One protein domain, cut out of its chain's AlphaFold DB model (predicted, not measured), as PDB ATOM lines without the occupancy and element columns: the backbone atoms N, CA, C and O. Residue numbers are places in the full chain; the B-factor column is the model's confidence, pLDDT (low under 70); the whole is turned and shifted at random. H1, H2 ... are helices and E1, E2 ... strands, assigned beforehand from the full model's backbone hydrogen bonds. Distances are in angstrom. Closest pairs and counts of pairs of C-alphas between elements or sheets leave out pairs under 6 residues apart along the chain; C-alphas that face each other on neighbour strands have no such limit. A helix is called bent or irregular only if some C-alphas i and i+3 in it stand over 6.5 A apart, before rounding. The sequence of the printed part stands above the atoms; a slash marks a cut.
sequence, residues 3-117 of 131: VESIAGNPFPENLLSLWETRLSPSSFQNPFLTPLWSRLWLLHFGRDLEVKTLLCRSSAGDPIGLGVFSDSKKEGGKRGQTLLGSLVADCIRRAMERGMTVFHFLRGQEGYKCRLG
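Overview. This is residues 3 to 117 of the 131 residues of an uncharacterized protein of Deltaproteobacteria bacterium SM23_61 (UniProt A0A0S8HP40). A strongly twisted sheet of four strands has H1 crossing over one face, and H2, which is not on the sheet, touches H1 at a steep tilt of 61 degrees. H3 runs on from the last strand, E4, away from the sheet, and a long link then leads to small H4, set off from the other named elements. The printed part has 115 residues, in the order E1 H1 H2 E2 E3 E4 H3 H4, class mixed; the sheet runs E1 - E2 - E3 - E4, all antiparallel. It is compact, with a radius of gyration of the C-alphas of 15.4 A and spans of 47 by 40 by 25 A.

Along the chain. E3, residues 63 to 73, is 29.3 A long; E2, 51 to 57, 19.5 A. E1, 3 to 7, begins at C-alpha 3 (-41.539, 11.618, -31.696); E4 is 79 to 83. H1 is 13 to 23, 15.4 A; H2 35 to 45, 15.2 A; H3 84 to 97, 19.0 A. H4, 111 to 115, ends at C-alpha 115 (-14.462, 19.203, -37.936).

Arrangement. E2, E3 and E4 form a meander, each strand the antiparallel neighbour of the one before, with hairpins E2 and E3, E3 and E4. N 54 and O 67 are 2.8 A apart, N 72 and O 80 2.8 A. E1 is antiparallel to E2, with N 6 and O 53 at 2.8 A. H1 is on the sheet at a height of 9.8 A, over E3 and only just over E2, with 3 C-alphas there; it runs across the strands, at 68 degrees to E3 on the local plane. H1 and H2 touch, Leu 16 and Pro 35 having the closest C-alphas at 5.5 A, at a steep tilt of 61 degrees, opposite ways. H3 only grazes the sheet with residues 84 to 90; its closest C-alphas with E3 are Val 68 and Leu 84, 5.4 A. It is irregular: C-alphas 85 and 88 are 7.0 A apart. H4 and H3 are apart. Every O i to N i+4 pair is within hydrogen-bond range in H1 and H2, 8 of 10 in H3, 0 of 1 in H4, where 1 of 2 O i to N i+3 pairs is.

Size, cuts and confidence. The C-alphas farthest apart, Ala 60 and Gly 99, are 48.4 A apart. The printed part has no cut; the links H1 to H2 and H3 to H4 are long. Mean pLDDT of the printed part is 74.6, with 30 residues under 70, among them 72 to 91.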
ATOM      1  N   VAL A   3     -42.689  11.916 -32.558       78.38
ATOM      2  CA  VAL A   3     -41.539  11.618 -31.696       78.38
ATOM      3  C   VAL A   3     -41.977  10.579 -30.680       78.38
ATOM      4  O   VAL A   3     -42.944  10.785 -29.951       78.38
ATOM      5  N   GLU A   4     -41.262   9.464 -30.653       82.94
ATOM      6  CA  GLU A   4     -41.475   8.370 -29.715       82.94
ATOM      7  C   GLU A   4     -40.292   8.308 -28.745       82.94
ATOM      8  O   GLU A   4     -39.137   8.371 -29.170       82.94
ATOM      9  N   SER A   5     -40.575   8.192 -27.446       78.75
ATOM     10  CA  SER A   5     -39.556   7.955 -26.424       78.75
ATOM     11  C   SER A   5     -39.501   6.469 -26.103       78.75
ATOM     12  O   SER A   5     -40.429   5.922 -25.513       78.75
ATOM     13  N   ILE A   6     -38.383   5.840 -26.436       78.12
ATOM     14  CA  ILE A   6     -38.087   4.451 -26.108       78.12
ATOM     15  C   ILE A   6     -37.217   4.458 -24.850       78.12
ATOM     16  O   ILE A   6     -36.111   5.009 -24.843       78.12
ATOM     17  N   ALA A   7     -37.724   3.867 -23.771       68.38
ATOM     18  CA  ALA A   7     -36.958   3.654 -22.549       68.38
ATOM     19  C   ALA A   7     -36.122   2.371 -22.666       68.38
ATOM     20  O   ALA A   7     -36.609   1.367 -23.186       68.38
ATOM     21  N   GLY A   8     -34.890   2.387 -22.150       64.00
ATOM     22  CA  GLY A   8     -34.117   1.161 -21.945       64.00
ATOM     23  C   GLY A   8     -32.623   1.265 -22.249       64.00
ATOM     24  O   GLY A   8     -32.198   1.899 -23.214       64.00
ATOM     25  N   ASN A   9     -31.845   0.575 -21.415       64.56
ATOM     26  CA  ASN A   9     -30.444   0.220 -21.616       64.56
ATOM     27  C   ASN A   9     -30.299  -1.278 -21.257       64.56
ATOM     28  O   ASN A   9     -30.649  -1.637 -20.131       64.56
ATOM     29  N   PRO A  10     -29.822  -2.160 -22.159       66.50
ATOM     30  CA  PRO A  10     -29.350  -1.880 -23.516       66.50
ATOM     31  C   PRO A  10     -30.483  -1.545 -24.495       66.50
ATOM     32  O   PRO A  10     -31.651  -1.842 -24.254       66.50
ATOM     33  N   PHE A  11     -30.122  -0.922 -25.618       75.31
ATOM     34  CA  PHE A  11     -31.048  -0.663 -26.721       75.31
ATOM     35  C   PHE A  11     -31.531  -1.976 -27.359       75.31
ATOM     36  O   PHE A  11     -30.742  -2.921 -27.454       75.31
ATOM     37  N   PRO A  12     -32.777  -2.044 -27.856       76.12
ATOM     38  CA  PRO A  12     -33.254  -3.227 -28.564       76.12
ATOM     39  C   PRO A  12     -32.534  -3.395 -29.920       76.12
ATOM     40  O   PRO A  12     -32.241  -2.419 -30.612       76.12
ATOM     41  N   GLU A  13     -32.233  -4.638 -30.312       79.44
ATOM     42  CA  GLU A  13     -31.380  -4.960 -31.481       79.44
ATOM     43  C   GLU A  13     -31.933  -4.435 -32.822       79.44
ATOM     44  O   GLU A  13     -31.181  -4.023 -33.712       79.44
ATOM     45  N   ASN A  14     -33.261  -4.365 -32.961       80.62
ATOM     46  CA  ASN A  14     -33.910  -3.782 -34.139       80.62
ATOM     47  C   ASN A  14     -33.604  -2.279 -34.286       80.62
ATOM     48  O   ASN A  14     -33.461  -1.778 -35.402       80.62
ATOM     49  N   LEU A  15     -33.471  -1.566 -33.166       78.62
ATOM     50  CA  LEU A  15     -33.136  -0.146 -33.137       78.62
ATOM     51  C   LEU A  15     -31.668   0.084 -33.505       78.62
ATOM     52  O   LEU A  15     -31.370   1.017 -34.247       78.62
ATOM     53  N   LEU A  16     -30.768  -0.791 -33.042       78.50
ATOM     54  CA  LEU A  16     -29.346  -0.754 -33.406       78.50
ATOM     55  C   LEU A  16     -29.159  -0.952 -34.915       78.50
ATOM     56  O   LEU A  16     -28.488  -0.151 -35.563       78.50
ATOM     57  N   SER A  17     -29.825  -1.960 -35.484       80.88
ATOM     58  CA  SER A  17     -29.782  -2.253 -36.926       80.88
ATOM     59  C   SER A  17     -30.319  -1.094 -37.773       80.88
ATOM     60  O   SER A  17     -29.730  -0.718 -38.792       80.88
ATOM     61  N   LEU A  18     -31.428  -0.490 -37.336       79.88
ATOM     62  CA  LEU A  18     -32.014   0.673 -37.994       79.88
ATOM     63  C   LEU A  18     -31.073   1.885 -37.953       79.88
ATOM     64  O   LEU A  18     -30.912   2.572 -38.963       79.88
ATOM     65  N   TRP A  19     -30.460   2.149 -36.797       81.44
ATOM     66  CA  TRP A  19     -29.514   3.248 -36.624       81.44
ATOM     67  C   TRP A  19     -28.305   3.074 -37.545       81.44
ATOM     68  O   TRP A  19     -27.991   3.985 -38.312       81.44
ATOM     69  N   GLU A  20     -27.687   1.893 -37.547       80.69
ATOM     70  CA  GLU A  20     -26.515   1.596 -38.377       80.69
ATOM     71  C   GLU A  20     -26.814   1.806 -39.871       80.69
ATOM     72  O   GLU A  20     -26.081   2.501 -40.578       80.69
ATOM     73  N   THR A  21     -27.967   1.305 -40.330       80.81
ATOM     74  CA  THR A  21     -28.420   1.436 -41.726       80.81
ATOM     75  C   THR A  21     -28.563   2.897 -42.158       80.81
ATOM     76  O   THR A  21     -28.334   3.229 -43.319       80.81
ATOM     77  N   ARG A  22     -28.948   3.791 -41.239       76.38
ATOM     78  CA  ARG A  22     -29.146   5.220 -41.529       76.38
ATOM     79  C   ARG A  22     -27.879   6.048 -41.360       76.38
ATOM     80  O   ARG A  22     -27.724   7.046 -42.061       76.38
ATOM     81  N   LEU A  23     -26.976   5.645 -40.469       72.94
ATOM     82  CA  LEU A  23     -25.703   6.333 -40.272       72.94
ATOM     83  C   LEU A  23     -24.731   6.069 -41.432       72.94
ATOM     84  O   LEU A  23     -24.038   6.995 -41.852       72.94
ATOM     85  N   SER A  24     -24.727   4.847 -41.976       69.19
ATOM     86  CA  SER A  24     -23.856   4.426 -43.085       69.19
ATOM     87  C   SER A  24     -23.890   5.374 -44.307       69.19
ATOM     88  O   SER A  24     -22.824   5.838 -44.720       69.19
ATOM     89  N   PRO A  25     -25.065   5.785 -44.836       70.44
ATOM     90  CA  PRO A  25     -25.148   6.752 -45.936       70.44
ATOM     91  C   PRO A  25     -25.017   8.226 -45.510       70.44
ATOM     92  O   PRO A  25     -25.055   9.110 -46.365       70.44
ATOM     93  N   SER A  26     -24.911   8.537 -44.213       68.25
ATOM     94  CA  SER A  26     -24.846   9.927 -43.745       68.25
ATOM     95  C   SER A  26     -23.460  10.542 -43.977       68.25
ATOM     96  O   SER A  26     -22.438   9.883 -43.828       68.25
ATOM     97  N   SER A  27     -23.393  11.845 -44.249       63.41
ATOM     98  CA  SER A  27     -22.124  12.596 -44.311       63.41
ATOM     99  C   SER A  27     -21.453  12.782 -42.938       63.41
ATOM    100  O   SER A  27     -20.326  13.273 -42.841       63.41
ATOM    101  N   PHE A  28     -22.127  12.365 -41.863       63.41
ATOM    102  CA  PHE A  28     -21.674  12.463 -40.478       63.41
ATOM    103  C   PHE A  28     -21.122  11.133 -39.951       63.41
ATOM    104  O   PHE A  28     -21.266  10.843 -38.766       63.41
ATOM    105  N   GLN A  29     -20.450  10.342 -40.797       68.44
ATOM    106  CA  GLN A  29     -19.723   9.143 -40.362       68.44
ATOM    107  C   GLN A  29     -18.709   9.508 -39.270       68.44
ATOM    108  O   GLN A  29     -17.665  10.119 -39.511       68.44
ATOM    109  N   ASN A  30     -19.073   9.185 -38.036       74.31
ATOM    110  CA  ASN A  30     -18.299   9.444 -36.841       74.31
ATOM    111  C   ASN A  30     -18.510   8.241 -35.914       74.31
ATOM    112  O   ASN A  30     -19.668   7.957 -35.588       74.31
ATOM    113  N   PRO A  31     -17.444   7.549 -35.462       74.56
ATOM    114  CA  PRO A  31     -17.574   6.407 -34.558       74.56
ATOM    115  C   PRO A  31     -18.396   6.752 -33.311       74.56
ATOM    116  O   PRO A  31     -19.155   5.916 -32.830       74.56
ATOM    117  N   PHE A  32     -18.340   8.000 -32.846       76.94
ATOM    118  CA  PHE A  32     -19.073   8.477 -31.675       76.94
ATOM    119  C   PHE A  32     -20.587   8.634 -31.881       76.94
ATOM    120  O   PHE A  32     -21.325   8.803 -30.911       76.94
ATOM    121  N   LEU A  33     -21.054   8.569 -33.129       76.25
ATOM    122  CA  LEU A  33     -22.471   8.555 -33.492       76.25
ATOM    123  C   LEU A  33     -22.979   7.140 -33.794       76.25
ATOM    124  O   LEU A  33     -24.136   6.994 -34.178       76.25
ATOM    125  N   THR A  34     -22.142   6.107 -33.642       79.88
ATOM    126  CA  THR A  34     -22.552   4.726 -33.912       79.88
ATOM    127  C   THR A  34     -23.385   4.140 -32.764       79.88
ATOM    128  O   THR A  34     -23.148   4.460 -31.586       79.88
ATOM    129  N   PRO A  35     -24.331   3.235 -33.076       79.69
ATOM    130  CA  PRO A  35     -25.048   2.453 -32.074       79.69
ATOM    131  C   PRO A  35     -24.096   1.647 -31.184       79.69
ATOM    132  O   PRO A  35     -24.282   1.591 -29.966       79.69
ATOM    133  N   LEU A  36     -23.042   1.069 -31.773       79.94
ATOM    134  CA  LEU A  36     -22.046   0.289 -31.041       79.94
ATOM    135  C   LEU A  36     -21.296   1.141 -30.012       79.94
ATOM    136  O   LEU A  36     -21.200   0.747 -28.848       79.94
ATOM    137  N   TRP A  37     -20.810   2.322 -30.408       81.12
ATOM    138  CA  TRP A  37     -20.144   3.234 -29.479       81.12
ATOM    139  C   TRP A  37     -21.068   3.646 -28.339       81.12
ATOM    140  O   TRP A  37     -20.680   3.568 -27.176       81.12
ATOM    141  N   SER A  38     -22.304   4.029 -28.657       79.88
ATOM    142  CA  SER A  38     -23.279   4.454 -27.649       79.88
ATOM    143  C   SER A  38     -23.568   3.341 -26.638       79.88
ATOM    144  O   SER A  38     -23.599   3.594 -25.434       79.88
ATOM    145  N   ARG A  39     -23.704   2.091 -27.106       80.06
ATOM    146  CA  ARG A  39     -23.888   0.907 -26.253       80.06
ATOM    147  C   ARG A  39     -22.683   0.661 -25.343       80.06
ATOM    148  O   ARG A  39     -22.860   0.484 -24.140       80.06
ATOM    149  N   LEU A  40     -21.468   0.662 -25.895       82.50
ATOM    150  CA  LEU A  40     -20.243   0.431 -25.121       82.50
ATOM    151  C   LEU A  40     -19.994   1.552 -24.109       82.50
ATOM    152  O   LEU A  40     -19.673   1.285 -22.952       82.50
ATOM    153  N   TRP A  41     -20.192   2.807 -24.512       81.19
ATOM    154  CA  TRP A  41     -20.020   3.945 -23.620       81.19
ATOM    155  C   TRP A  41     -20.978   3.863 -22.428       81.19
ATOM    156  O   TRP A  41     -20.545   4.009 -21.288       81.19
ATOM    157  N   LEU A  42     -22.256   3.542 -22.660       79.94
ATOM    158  CA  LEU A  42     -23.223   3.346 -21.577       79.94
ATOM    159  C   LEU A  42     -22.851   2.182 -20.656       79.94
ATOM    160  O   LEU A  42     -22.947   2.319 -19.437       79.94
ATOM    161  N   LEU A  43     -22.379   1.066 -21.217       82.06
ATOM    162  CA  LEU A  43     -21.955  -0.107 -20.447       82.06
ATOM    163  C   LEU A  43     -20.795   0.200 -19.481       82.06
ATOM    164  O   LEU A  43     -20.760  -0.326 -18.360       82.06
ATOM    165  N   HIS A  44     -19.847   1.036 -19.915       79.88
ATOM    166  CA  HIS A  44     -18.625   1.334 -19.165       79.88
ATOM    167  C   HIS A  44     -18.709   2.601 -18.306       79.88
ATOM    168  O   HIS A  44     -18.148   2.618 -17.213       79.88
ATOM    169  N   PHE A  45     -19.406   3.640 -18.767       76.62
ATOM    170  CA  PHE A  45     -19.393   4.976 -18.155       76.62
ATOM    171  C   PHE A  45     -20.780   5.509 -17.784       76.62
ATOM    172  O   PHE A  45     -20.879   6.443 -16.994       76.62
ATOM    173  N   GLY A  46     -21.850   4.941 -18.344       75.38
ATOM    174  CA  GLY A  46     -23.216   5.446 -18.194       75.38
ATOM    175  C   GLY A  46     -24.117   4.615 -17.285       75.38
ATOM    176  O   GLY A  46     -25.331   4.758 -17.385       75.38
ATOM    177  N   ARG A  47     -23.564   3.743 -16.431       74.31
ATOM    178  CA  ARG A  47     -24.358   2.821 -15.589       74.31
ATOM    179  C   ARG A  47     -25.358   3.530 -14.678       74.31
ATOM    180  O   ARG A  47     -26.448   3.011 -14.475       74.31
ATOM    181  N   ASP A  48     -24.999   4.715 -14.195       77.12
ATOM    182  CA  ASP A  48     -25.828   5.505 -13.281       77.12
ATOM    183  C   ASP A  48     -26.670   6.569 -14.006       77.12
ATOM    184  O   ASP A  48     -27.303   7.411 -13.367       77.12
ATOM    185  N   LEU A  49     -26.658   6.578 -15.344       76.44
ATOM    186  CA  LEU A  49     -27.429   7.529 -16.137       76.44
ATOM    187  C   LEU A  49     -28.790   6.944 -16.506       76.44
ATOM    188  O   LEU A  49     -28.891   5.848 -17.055       76.44
ATOM    189  N   GLU A  50     -29.838   7.732 -16.284       78.12
ATOM    190  CA  GLU A  50     -31.141   7.472 -16.887       78.12
ATOM    191  C   GLU A  50     -31.100   7.926 -18.350       78.12
ATOM    192  O   GLU A  50     -30.811   9.091 -18.645       78.12
ATOM    193  N   VAL A  51     -31.353   6.990 -19.267       79.81
ATOM    194  CA  VAL A  51     -31.211   7.197 -20.712       79.81
ATOM    195  C   VAL A  51     -32.542   6.966 -21.414       79.81
ATOM    196  O   VAL A  51     -33.240   5.984 -21.157       79.81
ATOM    197  N   LYS A  52     -32.868   7.867 -22.338       81.75
ATOM    198  CA  LYS A  52     -34.057   7.835 -23.189       81.75
ATOM    199  C   LYS A  52     -33.621   7.936 -24.640       81.75
ATOM    200  O   LYS A  52     -32.831   8.809 -24.989       81.75
ATOM    201  N   THR A  53     -34.149   7.077 -25.499       80.06
ATOM    202  CA  THR A  53     -33.924   7.193 -26.940       80.06
ATOM    203  C   THR A  53     -35.133   7.841 -27.578       80.06
ATOM    204  O   THR A  53     -36.243   7.331 -27.461       80.06
ATOM    205  N   LEU A  54     -34.926   8.960 -28.262       81.94
ATOM    206  CA  LEU A  54     -35.958   9.605 -29.057       81.94
ATOM    207  C   LEU A  54     -35.837   9.128 -30.500       81.94
ATOM    208  O   LEU A  54     -34.792   9.295 -31.135       81.94
ATOM    209  N   LEU A  55     -36.920   8.546 -31.005       81.62
ATOM    210  CA  LEU A  55     -37.069   8.160 -32.398       81.62
ATOM    211  C   LEU A  55     -38.019   9.141 -33.084       81.62
ATOM    212  O   LEU A  55     -39.199   9.236 -32.747       81.62
ATOM    213  N   CYS A  56     -37.495   9.865 -34.064       80.00
ATOM    214  CA  CYS A  56     -38.256  10.787 -34.889       80.00
ATOM    215  C   CYS A  56     -38.727  10.073 -36.152       80.00
ATOM    216  O   CYS A  56     -37.925   9.464 -36.868       80.00
ATOM    217  N   ARG A  57     -40.018  10.197 -36.455       79.56
ATOM    218  CA  ARG A  57     -40.649   9.637 -37.651       79.56
ATOM    219  C   ARG A  57     -41.266  10.724 -38.532       79.56
ATOM    220  O   ARG A  57     -41.784  11.735 -38.037       79.56
ATOM    221  N   SER A  58     -41.229  10.509 -39.845       80.25
ATOM    222  CA  SER A  58     -41.932  11.313 -40.845       80.25
ATOM    223  C   SER A  58     -43.449  11.254 -40.618       80.25
ATOM    224  O   SER A  58     -43.951  10.470 -39.812       80.25
ATOM    225  N   SER A  59     -44.215  12.090 -41.321       80.06
ATOM    226  CA  SER A  59     -45.683  11.977 -41.347       80.06
ATOM    227  C   SER A  59     -46.179  10.650 -41.932       80.06
ATOM    228  O   SER A  59     -47.275  10.231 -41.581       80.06
ATOM    229  N   ALA A  60     -45.379   9.985 -42.770       82.31
ATOM    230  CA  ALA A  60     -45.677   8.670 -43.334       82.31
ATOM    231  C   ALA A  60     -45.290   7.502 -42.401       82.31
ATOM    232  O   ALA A  60     -45.581   6.351 -42.708       82.31
ATOM    233  N   GLY A  61     -44.653   7.781 -41.253       78.19
ATOM    234  CA  GLY A  61     -44.228   6.775 -40.269       78.19
ATOM    235  C   GLY A  61     -42.771   6.316 -40.405       78.19
ATOM    236  O   GLY A  61     -42.259   5.614 -39.521       78.19
ATOM    237  N   ASP A  62     -42.067   6.759 -41.448       77.31
ATOM    238  CA  ASP A  62     -40.669   6.397 -41.682       77.31
ATOM    239  C   ASP A  62     -39.751   6.984 -40.609       77.31
ATOM    240  O   ASP A  62     -39.852   8.174 -40.314       77.31
ATOM    241  N   PRO A  63     -38.812   6.217 -40.041       72.69
ATOM    242  CA  PRO A  63     -37.823   6.759 -39.118       72.69
ATOM    243  C   PRO A  63     -36.862   7.707 -39.855       72.69
ATOM    244  O   PRO A  63     -36.178   7.302 -40.796       72.69
ATOM    245  N   ILE A  64     -36.804   8.963 -39.406       75.62
ATOM    246  CA  ILE A  64     -35.999  10.044 -40.007       75.62
ATOM    247  C   ILE A  64     -34.874  10.543 -39.097       75.62
ATOM    248  O   ILE A  64     -33.984  11.249 -39.559       75.62
ATOM    249  N   GLY A  65     -34.892  10.190 -37.812       70.88
ATOM    250  CA  GLY A  65     -33.846  10.595 -36.883       70.88
ATOM    251  C   GLY A  65     -33.891   9.797 -35.594       70.88
ATOM    252  O   GLY A  65     -34.958   9.371 -35.158       70.88
ATOM    253  N   LEU A  66     -32.726   9.605 -34.991       77.75
ATOM    254  CA  LEU A  66     -32.575   8.941 -33.707       77.75
ATOM    255  C   LEU A  66     -31.595   9.743 -32.859       77.75
ATOM    256  O   LEU A  66     -30.547  10.166 -33.348       77.75
ATOM    257  N   GLY A  67     -31.934   9.942 -31.591       77.38
ATOM    258  CA  GLY A  67     -31.032  10.531 -30.614       77.38
ATOM    259  C   GLY A  67     -31.146   9.815 -29.281       77.38
ATOM    260  O   GLY A  67     -32.245   9.563 -28.797       77.38
ATOM    261  N   VAL A  68     -30.007   9.488 -28.683       78.88
ATOM    262  CA  VAL A  68     -29.943   8.929 -27.332       78.88
ATOM    263  C   VAL A  68     -29.684  10.077 -26.370       78.88
ATOM    264  O   VAL A  68     -28.716  10.805 -26.551       78.88
ATOM    265  N   PHE A  69     -30.513  10.253 -25.354       79.62
ATOM    266  CA  PHE A  69     -30.441  11.354 -24.402       79.62
ATOM    267  C   PHE A  69     -30.274  10.815 -22.990       79.62
ATOM    268  O   PHE A  69     -30.884   9.815 -22.634       79.62
ATOM    269  N   SER A  70     -29.471  11.491 -22.179       79.19
ATOM    270  CA  SER A  70     -29.421  11.263 -20.734       79.19
ATOM    271  C   SER A  70     -29.988  12.464 -20.003       79.19
ATOM    272  O   SER A  70     -29.810  13.602 -20.448       79.19
ATOM    273  N   ASP A  71     -30.644  12.220 -18.875       75.88
ATOM    274  CA  ASP A  71     -31.024  13.305 -17.980       75.88
ATOM    275  C   ASP A  71     -29.758  13.882 -17.330       75.88
ATOM    276  O   ASP A  71     -28.992  13.183 -16.664       75.88
ATOM    277  N   SER A  72     -29.511  15.177 -17.531       65.88
ATOM    278  CA  SER A  72     -28.413  15.898 -16.893       65.88
ATOM    279  C   SER A  72     -28.952  16.840 -15.819       65.88
ATOM    280  O   SER A  72     -29.812  17.698 -16.051       65.88
ATOM    281  N   LYS A  73     -28.428  16.697 -14.596       57.88
ATOM    282  CA  LYS A  73     -28.571  17.727 -13.564       57.88
ATOM    283  C   LYS A  73     -27.568  18.832 -13.892       57.88
ATOM    284  O   LYS A  73     -26.369  18.632 -13.714       57.88
ATOM    285  N   LYS A  74     -28.036  19.979 -14.392       54.47
ATOM    286  CA  LYS A  74     -27.191  21.180 -14.444       54.47
ATOM    287  C   LYS A  74     -27.041  21.757 -13.038       54.47
ATOM    288  O   LYS A  74     -27.995  21.768 -12.256       54.47
ATOM    289  N   GLU A  75     -25.853  22.275 -12.744       46.62
ATOM    290  CA  GLU A  75     -25.617  23.147 -11.594       46.62
ATOM    291  C   GLU A  75     -26.618  24.318 -11.639       46.62
ATOM    292  O   GLU A  75     -26.802  24.950 -12.681       46.62
ATOM    293  N   GLY A  76     -27.345  24.548 -10.539       56.78
ATOM    294  CA  GLY A  76     -28.404  25.566 -10.457       56.78
ATOM    295  C   GLY A  76     -29.850  25.065 -10.612       56.78
ATOM    296  O   GLY A  76     -30.752  25.872 -10.821       56.78
ATOM    297  N   GLY A  77     -30.109  23.754 -10.523       52.59
ATOM    298  CA  GLY A  77     -31.467  23.205 -10.343       52.59
ATOM    299  C   GLY A  77     -32.328  23.078 -11.608       52.59
ATOM    300  O   GLY A  77     -33.451  22.579 -11.538       52.59
ATOM    301  N   LYS A  78     -31.817  23.466 -12.783       51.62
ATOM    302  CA  LYS A  78     -32.507  23.260 -14.068       51.62
ATOM    303  C   LYS A  78     -32.259  21.832 -14.576       51.62
ATOM    304  O   LYS A  78     -31.112  21.428 -14.752       51.62
ATOM    305  N   ARG A  79     -33.329  21.068 -14.826       59.50
ATOM    306  CA  ARG A  79     -33.250  19.757 -15.499       59.50
ATOM    307  C   ARG A  79     -32.954  19.971 -16.986       59.50
ATOM    308  O   ARG A  79     -33.638  20.766 -17.629       59.50
ATOM    309  N   GLY A  80     -31.936  19.295 -17.512       64.06
ATOM    310  CA  GLY A  80     -31.581  19.301 -18.932       64.06
ATOM    311  C   GLY A  80     -31.457  17.879 -19.473       64.06
ATOM    312  O   GLY A  80     -31.399  16.926 -18.704       64.06
ATOM    313  N   GLN A  81     -31.425  17.738 -20.796       66.56
ATOM    314  CA  GLN A  81     -31.137  16.468 -21.463       66.56
ATOM    315  C   GLN A  81     -29.875  16.629 -22.307       66.56
ATOM    316  O   GLN A  81     -29.736  17.613 -23.037       66.56
ATOM    317  N   THR A  82     -28.955  15.676 -22.204       69.25
ATOM    318  CA  THR A  82     -27.708  15.658 -22.975       69.25
ATOM    319  C   THR A  82     -27.777  14.558 -24.021       69.25
ATOM    320  O   THR A  82     -27.916  13.385 -23.674       69.25
ATOM    321  N   LEU A  83     -27.644  14.928 -25.297       67.12
ATOM    322  CA  LEU A  83     -27.545  13.979 -26.405       67.12
ATOM    323  C   LEU A  83     -26.216  13.212 -26.312       67.12
ATOM    324  O   LEU A  83     -25.147  13.815 -26.350       67.12
ATOM    325  N   LEU A  84     -26.255  11.885 -26.252       67.44
ATOM    326  CA  LEU A  84     -25.080  11.038 -26.069       67.44
ATOM    327  C   LEU A  84     -24.057  11.153 -27.211       67.44
ATOM    328  O   LEU A  84     -22.858  11.152 -26.958       67.44
ATOM    329  N   GLY A  85     -24.502  11.367 -28.453       63.62
ATOM    330  CA  GLY A  85     -23.602  11.645 -29.584       63.62
ATOM    331  C   GLY A  85     -22.798  12.948 -29.436       63.62
ATOM    332  O   GLY A  85     -21.746  13.106 -30.049       63.62
ATOM    333  N   SER A  86     -23.252  13.866 -28.574       57.84
ATOM    334  CA  SER A  86     -22.524  15.087 -28.207       57.84
ATOM    335  C   SER A  86     -21.564  14.893 -27.028       57.84
ATOM    336  O   SER A  86     -20.857  15.828 -26.661       57.84
ATOM    337  N   LEU A  87     -21.463  13.689 -26.451       60.31
ATOM    338  CA  LEU A  87     -20.571  13.432 -25.315       60.31
ATOM    339  C   LEU A  87     -19.094  13.567 -25.655       60.31
ATOM    340  O   LEU A  87     -18.304  13.771 -24.750       60.31
ATOM    341  N   VAL A  88     -18.696  13.505 -26.923       64.94
ATOM    342  CA  VAL A  88     -17.323  13.869 -27.311       64.94
ATOM    343  C   VAL A  88     -17.079  15.340 -27.017       64.94
ATOM    344  O   VAL A  88     -16.071  15.685 -26.410       64.94
ATOM    345  N   ALA A  89     -18.034  16.199 -27.378       65.25
ATOM    346  CA  ALA A  89     -17.989  17.608 -27.022       65.25
ATOM    347  C   ALA A  89     -18.083  17.790 -25.500       65.25
ATOM    348  O   ALA A  89     -17.393  18.647 -24.963       65.25
ATOM    349  N   ASP A  90     -18.851  16.955 -24.786       64.62
ATOM    350  CA  ASP A  90     -18.891  16.986 -23.315       64.62
ATOM    351  C   ASP A  90     -17.567  16.539 -22.672       64.62
ATOM    352  O   ASP A  90     -17.120  17.144 -21.702       64.62
ATOM    353  N   CYS A  91     -16.902  15.524 -23.224       67.38
ATOM    354  CA  CYS A  91     -15.584  15.059 -22.802       67.38
ATOM    355  C   CYS A  91     -14.530  16.139 -23.035       67.38
ATOM    356  O   CYS A  91     -13.746  16.415 -22.131       67.38
ATOM    357  N   ILE A  92     -14.542  16.782 -24.207       70.12
ATOM    358  CA  ILE A  92     -13.657  17.911 -24.518       70.12
ATOM    359  C   ILE A  92     -13.948  19.078 -23.562       70.12
ATOM    360  O   ILE A  92     -13.026  19.582 -22.929       70.12
ATOM    361  N   ARG A  93     -15.221  19.446 -23.361       71.62
ATOM    362  CA  ARG A  93     -15.639  20.492 -22.409       71.62
ATOM    363  C   ARG A  93     -15.142  20.202 -20.990       71.62
ATOM    364  O   ARG A  93     -14.524  21.064 -20.377       71.62
ATOM    365  N   ARG A  94     -15.361  18.990 -20.471       68.38
ATOM    366  CA  ARG A  94     -14.899  18.585 -19.128       68.38
ATOM    367  C   ARG A  94     -13.379  18.536 -19.022       68.38
ATOM    368  O   ARG A  94     -12.838  18.821 -17.959       68.38
ATOM    369  N   ALA A  95     -12.687  18.149 -20.092       73.81
ATOM    370  CA  ALA A  95     -11.231  18.187 -20.143       73.81
ATOM    371  C   ALA A  95     -10.734  19.638 -20.024       73.81
ATOM    372  O   ALA A  95      -9.873  19.909 -19.191       73.81
ATOM    373  N   MET A  96     -11.352  20.575 -20.752       77.38
ATOM    374  CA  MET A  96     -11.061  22.010 -20.643       77.38
ATOM    375  C   MET A  96     -11.345  22.553 -19.235       77.38
ATOM    376  O   MET A  96     -10.508  23.251 -18.673       77.38
ATOM    377  N   GLU A  97     -12.477  22.185 -18.624       78.69
ATOM    378  CA  GLU A  97     -12.815  22.556 -17.235       78.69
ATOM    379  C   GLU A  97     -11.793  22.033 -16.215       78.69
ATOM    380  O   GLU A  97     -11.566  22.655 -15.182       78.69
ATOM    381  N   ARG A  98     -11.141  20.904 -16.514       82.19
ATOM    382  CA  ARG A  98     -10.056  20.323 -15.709       82.19
ATOM    383  C   ARG A  98      -8.671  20.880 -16.061       82.19
ATOM    384  O   ARG A  98      -7.673  20.352 -15.578       82.19
ATOM    385  N   GLY A  99      -8.597  21.910 -16.904       88.44
ATOM    386  CA  GLY A  99      -7.346  22.541 -17.324       88.44
ATOM    387  C   GLY A  99      -6.542  21.736 -18.348       88.44
ATOM    388  O   GLY A  99      -5.370  22.037 -18.566       88.44
ATOM    389  N   MET A 100      -7.132  20.717 -18.981       85.56
ATOM    390  CA  MET A 100      -6.472  20.004 -20.075       85.56
ATOM    391  C   MET A 100      -6.469  20.872 -21.334       85.56
ATOM    392  O   MET A 100      -7.498  21.412 -21.736       85.56
ATOM    393  N   THR A 101      -5.313  20.963 -21.980       85.25
ATOM    394  CA  THR A 101      -5.098  21.793 -23.176       85.25
ATOM    395  C   THR A 101      -4.997  20.979 -24.465       85.25
ATOM    396  O   THR A 101      -4.959  21.555 -25.548       85.25
ATOM    397  N   VAL A 102      -4.967  19.643 -24.366       81.94
ATOM    398  CA  VAL A 102      -4.777  18.727 -25.499       81.94
ATOM    399  C   VAL A 102      -5.787  17.583 -25.425       81.94
ATOM    400  O   VAL A 102      -5.918  16.927 -24.392       81.94
ATOM    401  N   PHE A 103      -6.469  17.310 -26.541       80.69
ATOM    402  CA  PHE A 103      -7.337  16.145 -26.717       80.69
ATOM    403  C   PHE A 103      -6.835  15.307 -27.897       80.69
ATOM    404  O   PHE A 103      -6.844  15.756 -29.043       80.69
ATOM    405  N   HIS A 104      -6.373  14.086 -27.627       80.88
ATOM    406  CA  HIS A 104      -5.741  13.245 -28.640       80.88
ATOM    407  C   HIS A 104      -6.780  12.366 -29.359       80.88
ATOM    408  O   HIS A 104      -7.224  11.353 -28.822       80.88
ATOM    409  N   PHE A 105      -7.124  12.707 -30.608       79.06
ATOM    410  CA  PHE A 105      -8.107  11.985 -31.441       79.06
ATOM    411  C   PHE A 105      -7.640  10.612 -31.968       79.06
ATOM    412  O   PHE A 105      -8.304  10.015 -32.816       79.06
ATOM    413  N   LEU A 106      -6.515  10.099 -31.460       78.56
ATOM    414  CA  LEU A 106      -5.863   8.860 -31.905       78.56
ATOM    415  C   LEU A 106      -5.453   8.916 -33.392       78.56
ATOM    416  O   LEU A 106      -5.691   9.895 -34.101       78.56
ATOM    417  N   ARG A 107      -4.774   7.871 -33.870       74.88
ATOM    418  CA  ARG A 107      -4.295   7.792 -35.263       74.88
ATOM    419  C   ARG A 107      -5.460   7.664 -36.249       74.88
ATOM    420  O   ARG A 107      -6.543   7.244 -35.858       74.88
ATOM    421  N   GLY A 108      -5.224   8.022 -37.510       76.88
ATOM    422  CA  GLY A 108      -6.197   7.904 -38.605       76.88
ATOM    423  C   GLY A 108      -6.566   9.254 -39.223       76.88
ATOM    424  O   GLY A 108      -6.490  10.282 -38.547       76.88
ATOM    425  N   GLN A 109      -6.939   9.232 -40.506       76.38
ATOM    426  CA  GLN A 109      -7.265  10.414 -41.323       76.38
ATOM    427  C   GLN A 109      -8.783  10.659 -41.426       76.38
ATOM    428  O   GLN A 109      -9.298  11.106 -42.450       76.38
ATOM    429  N   GLU A 110      -9.547  10.319 -40.389       81.94
ATOM    430  CA  GLU A 110     -10.999  10.454 -40.419       81.94
ATOM    431  C   GLU A 110     -11.424  11.931 -40.393       81.94
ATOM    432  O   GLU A 110     -11.136  12.669 -39.449       81.94
ATOM    433  N   GLY A 111     -12.205  12.356 -41.391       76.94
ATOM    434  CA  GLY A 111     -12.572  13.766 -41.577       76.94
ATOM    435  C   GLY A 111     -13.384  14.405 -40.438       76.94
ATOM    436  O   GLY A 111     -13.484  15.630 -40.370       76.94
ATOM    437  N   TYR A 112     -13.963  13.622 -39.519       78.38
ATOM    438  CA  TYR A 112     -14.637  14.186 -38.343       78.38
ATOM    439  C   TYR A 112     -13.654  14.852 -37.369       78.38
ATOM    440  O   TYR A 112     -14.052  15.790 -36.679       78.38
ATOM    441  N   LYS A 113     -12.389  14.409 -37.325       81.94
ATOM    442  CA  LYS A 113     -11.363  14.969 -36.432       81.94
ATOM    443  C   LYS A 113     -11.109  16.434 -36.763       81.94
ATOM    444  O   LYS A 113     -11.163  17.277 -35.874       81.94
ATOM    445  N   CYS A 114     -10.973  16.747 -38.051       82.19
ATOM    446  CA  CYS A 114     -10.796  18.115 -38.534       82.19
ATOM    447  C   CYS A 114     -12.003  19.001 -38.188       82.19
ATOM    448  O   CYS A 114     -11.836  20.133 -37.747       82.19
ATOM    449  N   ARG A 115     -13.233  18.470 -38.307       78.75
ATOM    450  CA  ARG A 115     -14.462  19.203 -37.936       78.75
ATOM    451  C   ARG A 115     -14.554  19.524 -36.442       78.75
ATOM    452  O   ARG A 115     -15.267  20.451 -36.074       78.75
ATOM    453  N   LEU A 116     -13.854  18.772 -35.594       76.12
ATOM    454  CA  LEU A 116     -13.756  19.008 -34.151       76.12
ATOM    455  C   LEU A 116     -12.515  19.833 -33.762       76.12
ATOM    456  O   LEU A 116     -12.212  19.942 -32.577       76.12
ATOM    457  N   GLY A 117     -11.799  20.409 -34.735       82.69
ATOM    458  CA  GLY A 117     -10.592  21.208 -34.498       82.69
ATOM    459  C   GLY A 117      -9.310  20.388 -34.332       82.69
ATOM    460  O   GLY A 117      -8.295  20.932 -33.901       82.69
TER     461      GLY A 117